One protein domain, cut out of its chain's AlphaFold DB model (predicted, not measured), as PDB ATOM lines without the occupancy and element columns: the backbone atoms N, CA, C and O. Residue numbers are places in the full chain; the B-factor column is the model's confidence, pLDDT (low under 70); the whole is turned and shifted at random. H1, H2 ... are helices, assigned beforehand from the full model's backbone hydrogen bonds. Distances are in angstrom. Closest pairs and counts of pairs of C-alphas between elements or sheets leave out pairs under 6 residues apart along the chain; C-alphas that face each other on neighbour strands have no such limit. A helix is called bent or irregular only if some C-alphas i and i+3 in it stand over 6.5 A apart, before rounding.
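This is residues 2 to 87 of the 282 residues of an uncharacterized protein of Plasmodium vivax North Korean (UniProt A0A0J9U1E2). H2 and the long helix H3 make a V, with the tight link between them at its point, and farther along H3 its residues 58 to 65 pack steeply on H1; H1 and H2 are a pair set side by side, running opposite ways, with a gap between them. H3, the short helix H4 and the tail of residues 78 to 87 make a second rough layer over this pair. The printed part has 86 residues with four named helices, H1 to H4 in chain order, and no named strand; its class is all helix. It is compact, with a radius of gyration of the C-alphas of 12.6 A and spans of 35 by 27 by 19 A.

Find C-alpha 48 at (53.520, -1.095, 80.823); from there H3 runs 25.5 A through residues 48 to 65. H2, residues 27 to 43, is 24.1 A long. H1 begins at C-alpha 2, (37.363, -5.649, 90.174), and runs 23.6 A to residue 18; it has a kink of 38 degrees near residue 12 and is irregular, with C-alphas 13 and 16 7.6 A apart. H4, residues 73 to 77, ends at C-alpha 77, (35.566, 11.895, 76.699).

Start at H3: its residues 50 to 55 alone touch H2, opposite ways at a steep tilt of 50 degrees, and the closest C-alphas, of Leu 39 and Ile 51, are 5.7 A apart. Its residues 58 to 65 alone touch residues 5 to 12 of H1, the same way at a steep tilt of 51 degrees, closest at the C-alphas of Cys 5 and Leu 58, 6.8 A. H1 and H2 are close but not clearly touching, at a shallow tilt of 5 degrees; their closest C-alphas, of Ile 4 and Lys 38, are 7.6 A apart. H4 touches residues 12 to 18 of H1, closest at the C-alphas of Ser 15 and Tyr 75, 6.7 A, and is apart from H3. In H2 and H3 every O i to N i+4 pair is within hydrogen-bond range; H1 has 10 of 13, and H4 0 of 1, with 1 of 2 O i to N i+3 pairs.

The farthest C-alphas, of Lys 46 and Ser 68, are 37.1 A apart. The printed part has no cut, and no link is long. Look for pLDDT under 70 at residues 18, 20 to 22 and 71; the mean of the printed part is 88.0.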
ATOM      1  N   ILE A   2      38.835  -5.666  90.013       85.25
ATOM      2  CA  ILE A   2      37.363  -5.649  90.174       85.25
ATOM      3  C   ILE A   2      36.855  -4.295  90.705       85.25
ATOM      4  O   ILE A   2      36.067  -3.643  90.030       85.25
ATOM      5  N   LEU A   3      37.425  -3.804  91.811       89.19
ATOM      6  CA  LEU A   3      37.062  -2.507  92.405       89.19
ATOM      7  C   LEU A   3      37.244  -1.312  91.451       89.19
ATOM      8  O   LEU A   3      36.431  -0.393  91.438       89.19
ATOM      9  N   ILE A   4      38.294  -1.316  90.620       90.56
ATOM     10  CA  ILE A   4      38.526  -0.250  89.628       90.56
ATOM     11  C   ILE A   4      37.437  -0.287  88.559       90.56
ATOM     12  O   ILE A   4      36.923   0.758  88.174       90.56
ATOM     13  N   CYS A   5      37.065  -1.484  88.103       91.75
ATOM     14  CA  CYS A   5      36.002  -1.656  87.122       91.75
ATOM     15  C   CYS A   5      34.653  -1.180  87.675       91.75
ATOM     16  O   CYS A   5      33.952  -0.448  86.990       91.75
ATOM     17  N   GLU A   6      34.296  -1.546  88.907       91.44
ATOM     18  CA  GLU A   6      33.047  -1.104  89.546       91.44
ATOM     19  C   GLU A   6      32.974   0.422  89.660       91.44
ATOM     20  O   GLU A   6      31.984   1.039  89.268       91.44
ATOM     21  N   LYS A   7      34.060   1.040  90.129       89.62
ATOM     22  CA  LYS A   7      34.213   2.495  90.212       89.62
ATOM     23  C   LYS A   7      34.082   3.168  88.851       89.62
ATOM     24  O   LYS A   7      33.371   4.161  88.714       89.62
ATOM     25  N   TYR A   8      34.729   2.599  87.843       92.69
ATOM     26  CA  TYR A   8      34.678   3.107  86.484       92.69
ATOM     27  C   TYR A   8      33.266   3.023  85.884       92.69
ATOM     28  O   TYR A   8      32.782   3.999  85.321       92.69
ATOM     29  N   LEU A   9      32.561   1.905  86.074       91.31
ATOM     30  CA  LEU A   9      31.176   1.744  85.618       91.31
ATOM     31  C   LEU A   9      30.228   2.746  86.293       91.31
ATOM     32  O   LEU A   9      29.377   3.327  85.627       91.31
ATOM     33  N   ARG A  10      30.405   3.013  87.593       89.88
ATOM     34  CA  ARG A  10      29.644   4.063  88.294       89.88
ATOM     35  C   ARG A  10      29.924   5.451  87.719       89.88
ATOM     36  O   ARG A  10      29.006   6.258  87.581       89.88
ATOM     37  N   PHE A  11      31.178   5.743  87.380       88.38
ATOM     38  CA  PHE A  11      31.526   6.994  86.709       88.38
ATOM     39  C   PHE A  11      30.854   7.106  85.338       88.38
ATOM     40  O   PHE A  11      30.283   8.152  85.036       88.38
ATOM     41  N   LEU A  12      30.836   6.029  84.546       88.62
ATOM     42  CA  LEU A  12      30.122   6.006  83.268       88.62
ATOM     43  C   LEU A  12      28.624   6.247  83.429       88.62
ATOM     44  O   LEU A  12      28.065   7.046  82.676       88.62
ATOM     45  N   ASP A  13      27.992   5.635  84.430       87.12
ATOM     46  CA  ASP A  13      26.571   5.838  84.729       87.12
ATOM     47  C   ASP A  13      26.241   7.326  84.908       87.12
ATOM     48  O   ASP A  13      25.306   7.859  84.304       87.12
ATOM     49  N   LYS A  14      27.101   8.029  85.648       85.25
ATOM     50  CA  LYS A  14      26.908   9.436  85.999       85.25
ATOM     51  C   LYS A  14      27.525  10.429  85.036       85.25
ATOM     52  O   LYS A  14      27.251  11.613  85.172       85.25
ATOM     53  N   SER A  15      28.328   9.986  84.073       83.06
ATOM     54  CA  SER A  15      29.102  10.842  83.159       83.06
ATOM     55  C   SER A  15      28.295  11.989  82.527       83.06
ATOM     56  O   SER A  15      28.823  13.088  82.365       83.06
ATOM     57  N   ALA A  16      26.996  11.792  82.277       81.12
ATOM     58  CA  ALA A  16      26.089  12.826  81.778       81.12
ATOM     59  C   ALA A  16      26.049  14.091  82.658       81.12
ATOM     60  O   ALA A  16      26.084  15.205  82.130       81.12
ATOM     61  N   SER A  17      26.050  13.951  83.991       79.31
ATOM     62  CA  SER A  17      26.056  15.097  84.915       79.31
ATOM     63  C   SER A  17      27.376  15.871  84.899       79.31
ATOM     64  O   SER A  17      27.437  16.998  85.380       79.31
ATOM     65  N   TRP A  18      28.434  15.282  84.339       69.19
ATOM     66  CA  TRP A  18      29.772  15.872  84.251       69.19
ATOM     67  C   TRP A  18      30.034  16.560  82.914       69.19
ATOM     68  O   TRP A  18      31.064  17.213  82.751       69.19
ATOM     69  N   SER A  19      29.096  16.466  81.969       70.50
ATOM     70  CA  SER A  19      29.186  17.145  80.673       70.50
ATOM     71  C   SER A  19      29.440  18.652  80.831       70.50
ATOM     72  O   SER A  19      30.320  19.191  80.158       70.50
ATOM     73  N   GLY A  20      28.773  19.301  81.793       67.69
ATOM     74  CA  GLY A  20      28.974  20.714  82.130       67.69
ATOM     75  C   GLY A  20      30.293  21.025  82.844       67.69
ATOM     76  O   GLY A  20      30.809  22.122  82.699       67.69
ATOM     77  N   VAL A  21      30.887  20.073  83.570       64.19
ATOM     78  CA  VAL A  21      32.190  20.264  84.243       64.19
ATOM     79  C   VAL A  21      33.339  20.260  83.232       64.19
ATOM     80  O   VAL A  21      34.350  20.932  83.427       64.19
ATOM     81  N   SER A  22      33.159  19.570  82.101       62.19
ATOM     82  CA  SER A  22      34.163  19.482  81.035       62.19
ATOM     83  C   SER A  22      34.505  20.812  80.346       62.19
ATOM     84  O   SER A  22      35.385  20.829  79.487       62.19
ATOM     85  N   SER A  23      33.822  21.911  80.696       70.25
ATOM     86  CA  SER A  23      34.173  23.269  80.268       70.25
ATOM     87  C   SER A  23      35.259  23.925  81.124       70.25
ATOM     88  O   SER A  23      35.852  24.898  80.673       70.25
ATOM     89  N   PHE A  24      35.498  23.442  82.348       74.44
ATOM     90  CA  PHE A  24      36.498  24.013  83.261       74.44
ATOM     91  C   PHE A  24      37.852  23.313  83.167       74.44
ATOM     92  O   PHE A  24      38.878  23.944  83.392       74.44
ATOM     93  N   TYR A  25      37.848  22.016  82.859       82.44
ATOM     94  CA  TYR A  25      39.044  21.196  82.693       82.44
ATOM     95  C   TYR A  25      38.718  19.919  81.907       82.44
ATOM     96  O   TYR A  25      37.560  19.503  81.792       82.44
ATOM     97  N   ASP A  26      39.746  19.257  81.375       88.44
ATOM     98  CA  ASP A  26      39.603  17.995  80.651       88.44
ATOM     99  C   ASP A  26      39.343  16.819  81.616       88.44
ATOM    100  O   ASP A  26      40.252  16.214  82.195       88.44
ATOM    101  N   VAL A  27      38.064  16.476  81.780       86.06
ATOM    102  CA  VAL A  27      37.611  15.309  82.558       86.06
ATOM    103  C   VAL A  27      38.205  13.999  82.017       86.06
ATOM    104  O   VAL A  27      38.471  13.087  82.798       86.06
ATOM    105  N   SER A  28      38.464  13.908  80.706       90.06
ATOM    106  CA  SER A  28      39.106  12.737  80.099       90.06
ATOM    107  C   SER A  28      40.520  12.571  80.634       90.06
ATOM    108  O   SER A  28      40.904  11.484  81.060       90.06
ATOM    109  N   LEU A  29      41.304  13.649  80.651       92.25
ATOM    110  CA  LEU A  29      42.673  13.611  81.158       92.25
ATOM    111  C   LEU A  29      42.710  13.247  82.651       92.25
ATOM    112  O   LEU A  29      43.498  12.388  83.049       92.25
ATOM    113  N   LEU A  30      41.799  13.814  83.453       91.19
ATOM    114  CA  LEU A  30      41.679  13.514  84.886       91.19
ATOM    115  C   LEU A  30      41.411  12.023  85.129       91.19
ATOM    116  O   LEU A  30      42.098  11.370  85.916       91.19
ATOM    117  N   LEU A  31      40.425  11.477  84.412       92.44
ATOM    118  CA  LEU A  31      40.074  10.063  84.464       92.44
ATOM    119  C   LEU A  31      41.274   9.183  84.099       92.44
ATOM    120  O   LEU A  31      41.560   8.212  84.797       92.44
ATOM    121  N   ASN A  32      41.984   9.518  83.023       95.50
ATOM    122  CA  ASN A  32      43.110   8.720  82.550       95.50
ATOM    123  C   ASN A  32      44.273   8.712  83.546       95.50
ATOM    124  O   ASN A  32      44.837   7.645  83.790       95.50
ATOM    125  N   TYR A  33      44.576   9.835  84.204       94.94
ATOM    126  CA  TYR A  33      45.563   9.856  85.289       94.94
ATOM    127  C   TYR A  33      45.126   9.021  86.493       94.94
ATOM    128  O   TYR A  33      45.949   8.314  87.079       94.94
ATOM    129  N   TRP A  34      43.840   9.062  86.859       95.12
ATOM    130  CA  TRP A  34      43.309   8.239  87.947       95.12
ATOM    131  C   TRP A  34      43.421   6.741  87.634       95.12
ATOM    132  O   TRP A  34      43.948   5.985  88.456       95.12
ATOM    133  N   ILE A  35      42.993   6.319  86.437       95.38
ATOM    134  CA  ILE A  35      43.110   4.928  85.979       95.38
ATOM    135  C   ILE A  35      44.581   4.515  85.990       95.38
ATOM    136  O   ILE A  35      44.921   3.505  86.606       95.38
ATOM    137  N   TYR A  36      45.457   5.307  85.368       95.38
ATOM    138  CA  TYR A  36      46.880   4.996  85.266       95.38
ATOM    139  C   TYR A  36      47.514   4.821  86.646       95.38
ATOM    140  O   TYR A  36      48.092   3.774  86.912       95.38
ATOM    141  N   HIS A  37      47.290   5.760  87.569       94.56
ATOM    142  CA  HIS A  37      47.773   5.664  88.946       94.56
ATOM    143  C   HIS A  37      47.307   4.378  89.650       94.56
ATOM    144  O   HIS A  37      48.104   3.672  90.276       94.56
ATOM    145  N   LYS A  38      46.018   4.031  89.536       94.44
ATOM    146  CA  LYS A  38      45.480   2.810  90.151       94.44
ATOM    147  C   LYS A  38      46.082   1.550  89.527       94.44
ATOM    148  O   LYS A  38      46.434   0.633  90.267       94.44
ATOM    149  N   LEU A  39      46.251   1.510  88.206       94.19
ATOM    150  CA  LEU A  39      46.877   0.381  87.514       94.19
ATOM    151  C   LEU A  39      48.366   0.261  87.856       94.19
ATOM    152  O   LEU A  39      48.817  -0.839  88.158       94.19
ATOM    153  N   THR A  40      49.114   1.368  87.921       94.38
ATOM    154  CA  THR A  40      50.528   1.357  88.335       94.38
ATOM    155  C   THR A  40      50.705   0.894  89.778       94.38
ATOM    156  O   THR A  40      51.702   0.256  90.091       94.38
ATOM    157  N   ASN A  41      49.738   1.153  90.662       92.00
ATOM    158  CA  ASN A  41      49.790   0.660  92.042       92.00
ATOM    159  C   ASN A  41      49.519  -0.847  92.150       92.00
ATOM    160  O   ASN A  41      49.976  -1.474  93.100       92.00
ATOM    161  N   ILE A  42      48.776  -1.421  91.199       93.38
ATOM    162  CA  ILE A  42      48.505  -2.862  91.144       93.38
ATOM    163  C   ILE A  42      49.660  -3.599  90.474       93.38
ATOM    164  O   ILE A  42      50.163  -4.578  91.016       93.38
ATOM    165  N   TYR A  43      50.044  -3.148  89.284       94.25
ATOM    166  CA  TYR A  43      50.981  -3.864  88.428       94.25
ATOM    167  C   TYR A  43      52.423  -3.411  88.629       94.25
ATOM    168  O   TYR A  43      53.328  -4.178  88.348       94.25
ATOM    169  N   GLY A  44      52.668  -2.213  89.153       92.50
ATOM    170  CA  GLY A  44      53.983  -1.573  89.156       92.50
ATOM    171  C   GLY A  44      54.167  -0.669  87.937       92.50
ATOM    172  O   GLY A  44      53.695  -0.967  86.843       92.50
ATOM    173  N   ASP A  45      54.873   0.446  88.120       88.25
ATOM    174  CA  ASP A  45      55.069   1.481  87.094       88.25
ATOM    175  C   ASP A  45      55.903   1.025  85.886       88.25
ATOM    176  O   ASP A  45      55.772   1.588  84.804       88.25
ATOM    177  N   LYS A  46      56.707  -0.031  86.040       89.81
ATOM    178  CA  LYS A  46      57.499  -0.632  84.953       89.81
ATOM    179  C   LYS A  46      56.726  -1.637  84.093       89.81
ATOM    180  O   LYS A  46      57.212  -2.023  83.033       89.81
ATOM    181  N   ASN A  47      55.539  -2.067  84.523       92.88
ATOM    182  CA  ASN A  47      54.768  -3.118  83.855       92.88
ATOM    183  C   ASN A  47      53.772  -2.533  82.842       92.88
ATOM    184  O   ASN A  47      52.560  -2.730  82.930       92.88
ATOM    185  N   THR A  48      54.301  -1.813  81.847       91.50
ATOM    186  CA  THR A  48      53.520  -1.095  80.823       91.50
ATOM    187  C   THR A  48      52.537  -1.998  80.080       91.50
ATOM    188  O   THR A  48      51.423  -1.575  79.786       91.50
ATOM    189  N   ASN A  49      52.908  -3.253  79.802       94.75
ATOM    190  CA  ASN A  49      52.028  -4.190  79.102       94.75
ATOM    191  C   ASN A  49      50.755  -4.499  79.909       94.75
ATOM    192  O   ASN A  49      49.653  -4.406  79.374       94.75
ATOM    193  N   ASP A  50      50.891  -4.791  81.203       95.62
ATOM    194  CA  ASP A  50      49.748  -5.093  82.072       95.62
ATOM    195  C   ASP A  50      48.872  -3.860  82.303       95.62
ATOM    196  O   ASP A  50      47.643  -3.957  82.316       95.62
ATOM    197  N   ILE A  51      49.490  -2.681  82.408       95.69
ATOM    198  CA  ILE A  51      48.766  -1.407  82.471       95.69
ATOM    199  C   ILE A  51      47.947  -1.205  81.188       95.69
ATOM    200  O   ILE A  51      46.749  -0.931  81.267       95.69
ATOM    201  N   ASN A  52      48.547  -1.404  80.011       95.31
ATOM    202  CA  ASN A  52      47.861  -1.265  78.725       95.31
ATOM    203  C   ASN A  52      46.702  -2.261  78.581       95.31
ATOM    204  O   ASN A  52      45.620  -1.880  78.131       95.31
ATOM    205  N   ILE A  53      46.890  -3.511  79.022       95.94
ATOM    206  CA  ILE A  53      45.817  -4.512  79.089       95.94
ATOM    207  C   ILE A  53      44.698  -4.031  80.022       95.94
ATOM    208  O   ILE A  53      43.525  -4.105  79.659       95.94
ATOM    209  N   GLY A  54      45.040  -3.480  81.190       96.31
ATOM    210  CA  GLY A  54      44.080  -2.899  82.129       96.31
ATOM    211  C   GLY A  54      43.232  -1.788  81.501       96.31
ATOM    212  O   GLY A  54      42.007  -1.797  81.638       96.31
ATOM    213  N   PHE A  55      43.854  -0.883  80.743       97.25
ATOM    214  CA  PHE A  55      43.133   0.118  79.951       97.25
ATOM    215  C   PHE A  55      42.227  -0.521  78.896       97.25
ATOM    216  O   PHE A  55      41.068  -0.125  78.788       97.25
ATOM    217  N   GLY A  56      42.710  -1.529  78.163       96.56
ATOM    218  CA  GLY A  56      41.922  -2.249  77.159       96.56
ATOM    219  C   GLY A  56      40.666  -2.908  77.738       96.56
ATOM    220  O   GLY A  56      39.586  -2.829  77.152       96.56
ATOM    221  N   VAL A  57      40.764  -3.482  78.941       96.00
ATOM    222  CA  VAL A  57      39.602  -4.033  79.659       96.00
ATOM    223  C   VAL A  57      38.574  -2.939  79.965       96.00
ATOM    224  O   VAL A  57      37.381  -3.138  79.738       96.00
ATOM    225  N   LEU A  58      39.015  -1.771  80.443       96.75
ATOM    226  CA  LEU A  58      38.120  -0.647  80.736       96.75
ATOM    227  C   LEU A  58      37.520  -0.036  79.457       96.75
ATOM    228  O   LEU A  58      36.346   0.328  79.454       96.75
ATOM    229  N   GLN A  59      38.271   0.008  78.353       95.81
ATOM    230  CA  GLN A  59      37.761   0.396  77.032       95.81
ATOM    231  C   GLN A  59      36.659  -0.553  76.546       95.81
ATOM    232  O   GLN A  59      35.634  -0.092  76.052       95.81
ATOM    233  N   GLY A  60      36.825  -1.867  76.732       94.31
ATOM    234  CA  GLY A  60      35.788  -2.850  76.405       94.31
ATOM    235  C   GLY A  60      34.527  -2.694  77.260       94.31
ATOM    236  O   GLY A  60      33.410  -2.876  76.778       94.31
ATOM    237  N   LYS A  61      34.677  -2.308  78.533       94.38
ATOM    238  CA  LYS A  61      33.531  -1.970  79.392       94.38
ATOM    239  C   LYS A  61      32.836  -0.696  78.938       94.38
ATOM    240  O   LYS A  61      31.619  -0.687  78.854       94.38
ATOM    241  N   TRP A  62      33.591   0.337  78.584       93.94
ATOM    242  CA  TRP A  62      33.050   1.574  78.029       93.94
ATOM    243  C   TRP A  62      32.244   1.351  76.744       93.94
ATOM    244  O   TRP A  62      31.129   1.852  76.630       93.94
ATOM    245  N   SER A  63      32.758   0.559  75.799       90.94
ATOM    246  CA  SER A  63      32.073   0.335  74.520       90.94
ATOM    247  C   SER A  63      30.775  -0.468  74.650       90.94
ATOM    248  O   SER A  63      29.912  -0.378  73.782       90.94
ATOM    249  N   THR A  64      30.627  -1.246  75.726       90.50
ATOM    250  CA  THR A  64      29.475  -2.135  75.956       90.50
ATOM    251  C   THR A  64      28.521  -1.650  77.048       90.50
ATOM    252  O   THR A  64      27.491  -2.284  77.259       90.50
ATOM    253  N   PHE A  65      28.841  -0.555  77.745       87.75
ATOM    254  CA  PHE A  65      28.077  -0.095  78.907       87.75
ATOM    255  C   PHE A  65      26.678   0.421  78.542       87.75
ATOM    256  O   PHE A  65      25.692  -0.066  79.087       87.75
ATOM    257  N   ASP A  66      26.583   1.372  77.614       83.56
ATOM    258  CA  ASP A  66      25.310   1.883  77.095       83.56
ATOM    259  C   ASP A  66      25.521   2.380  75.661       83.56
ATOM    260  O   ASP A  66      26.039   3.476  75.428       83.56
ATOM    261  N   SER A  67      25.146   1.553  74.683       74.62
ATOM    262  CA  SER A  67      25.360   1.859  73.266       74.62
ATOM    263  C   SER A  67      24.594   3.099  72.803       74.62
ATOM    264  O   SER A  67      25.033   3.757  71.862       74.62
ATOM    265  N   SER A  68      23.508   3.474  73.489       78.50
ATOM    266  CA  SER A  68      22.734   4.683  73.178       78.50
ATOM    267  C   SER A  68      23.482   5.983  73.506       78.50
ATOM    268  O   SER A  68      23.122   7.055  73.016       78.50
ATOM    269  N   ARG A  69      24.548   5.904  74.317       78.06
ATOM    270  CA  ARG A  69      25.378   7.052  74.707       78.06
ATOM    271  C   ARG A  69      26.603   7.258  73.826       78.06
ATOM    272  O   ARG A  69      27.214   8.314  73.931       78.06
ATOM    273  N   LEU A  70      26.951   6.309  72.952       70.06
ATOM    274  CA  LEU A  70      28.166   6.382  72.122       70.06
ATOM    275  C   LEU A  70      28.192   7.613  71.205       70.06
ATOM    276  O   LEU A  70      29.247   8.167  70.938       70.06
ATOM    277  N   GLU A  71      27.030   8.099  70.775       69.62
ATOM    278  CA  GLU A  71      26.945   9.303  69.938       69.62
ATOM    279  C   GLU A  71      27.053  10.613  70.744       69.62
ATOM    280  O   GLU A  71      27.114  11.705  70.178       69.62
ATOM    281  N   GLN A  72      27.082  10.537  72.079       80.31
ATOM    282  CA  GLN A  72      27.100  11.707  72.950       80.31
ATOM    283  C   GLN A  72      28.545  12.165  73.184       80.31
ATOM    284  O   GLN A  72      29.371  11.448  73.746       80.31
ATOM    285  N   SER A  73      28.852  13.409  72.810       77.06
ATOM    286  CA  SER A  73      30.223  13.948  72.829       77.06
ATOM    287  C   SER A  73      30.910  13.908  74.203       77.06
ATOM    288  O   SER A  73      32.130  13.777  74.279       77.06
ATOM    289  N   TYR A  74      30.158  13.996  75.305       78.69
ATOM    290  CA  TYR A  74      30.724  13.853  76.651       78.69
ATOM    291  C   TYR A  74      31.092  12.396  76.978       78.69
ATOM    292  O   TYR A  74      32.028  12.158  77.741       78.69
ATOM    293  N   TYR A  75      30.371  11.424  76.416       84.94
ATOM    294  CA  TYR A  75      30.598  10.005  76.667       84.94
ATOM    295  C   TYR A  75      31.888   9.529  75.996       84.94
ATOM    296  O   TYR A  75      32.651   8.770  76.593       84.94
ATOM    297  N   GLU A  76      32.203  10.069  74.817       86.38
ATOM    298  CA  GLU A  76      33.495   9.864  74.147       86.38
ATOM    299  C   GLU A  76      34.680  10.338  75.000       86.38
ATOM    300  O   GLU A  76      35.707   9.666  75.075       86.38
ATOM    301  N   LYS A  77      34.530  11.440  75.751       86.69
ATOM    302  CA  LYS A  77      35.566  11.895  76.699       86.69
ATOM    303  C   LYS A  77      35.804  10.898  77.839       86.69
ATOM    304  O   LYS A  77      36.878  10.907  78.438       86.69
ATOM    305  N   CYS A  78      34.832  10.038  78.135       89.38
ATOM    306  CA  CYS A  78      34.940   9.020  79.177       89.38
ATOM    307  C   CYS A  78      35.690   7.767  78.713       89.38
ATOM    308  O   CYS A  78      35.986   6.914  79.543       89.38
ATOM    309  N   LYS A  79      36.022   7.647  77.420       93.19
ATOM    310  CA  LYS A  79      36.806   6.527  76.903       93.19
ATOM    311  C   LYS A  79      38.217   6.531  77.517       93.19
ATOM    312  O   LYS A  79      38.932   7.527  77.374       93.19
ATOM    313  N   PRO A  80      38.663   5.433  78.153       95.19
ATOM    314  CA  PRO A  80      40.014   5.335  78.677       95.19
ATOM    315  C   PRO A  80      41.010   5.327  77.523       95.19
ATOM    316  O   PRO A  80      40.804   4.655  76.513       95.19
ATOM    317  N   ASP A  81      42.102   6.049  77.681       94.81
ATOM    318  CA  ASP A  81      43.156   6.222  76.700       94.81
ATOM    319  C   ASP A  81      44.491   6.420  77.425       94.81
ATOM    320  O   ASP A  81      44.820   7.502  77.916       94.81
ATOM    321  N   HIS A  82      45.269   5.340  77.491       92.31
ATOM    322  CA  HIS A  82      46.574   5.355  78.138       92.31
ATOM    323  C   HIS A  82      47.571   6.262  77.409       92.31
ATOM    324  O   HIS A  82      48.494   6.777  78.036       92.31
ATOM    325  N   THR A  83      47.395   6.505  76.106       92.50
ATOM    326  CA  THR A  83      48.350   7.295  75.315       92.50
ATOM    327  C   THR A  83      48.435   8.748  75.781       92.50
ATOM    328  O   THR A  83      49.469   9.387  75.608       92.50
ATOM    329  N   LYS A  84      47.395   9.245  76.464       91.56
ATOM    330  CA  LYS A  84      47.354  10.586  77.063       91.56
ATOM    331  C   LYS A  84      48.228  10.749  78.308       91.56
ATOM    332  O   LYS A  84      48.445  11.875  78.747       91.56
ATOM    333  N   VAL A  85      48.640   9.647  78.936       91.62
ATOM    334  CA  VAL A  85      49.233   9.661  80.285       91.62
ATOM    335  C   VAL A  85      50.517   8.844  80.411       91.62
ATOM    336  O   VAL A  85      51.191   8.952  81.432       91.62
ATOM    337  N   ILE A  86      50.903   8.077  79.383       90.62
ATOM    338  CA  ILE A  86      52.202   7.391  79.337       90.62
ATOM    339  C   ILE A  86      53.308   8.414  79.061       90.62
ATOM    340  O   ILE A  86      53.656   8.709  77.920       90.62
ATOM    341  N   HIS A  87      53.880   8.926  80.144       90.06
ATOM    342  CA  HIS A  87      55.067   9.772  80.141       90.06
ATOM    343  C   HIS A  87      56.006   9.334  81.266       90.06
ATOM    344  O   HIS A  87      55.545   8.853  82.299       90.06
TER     345      HIS A  87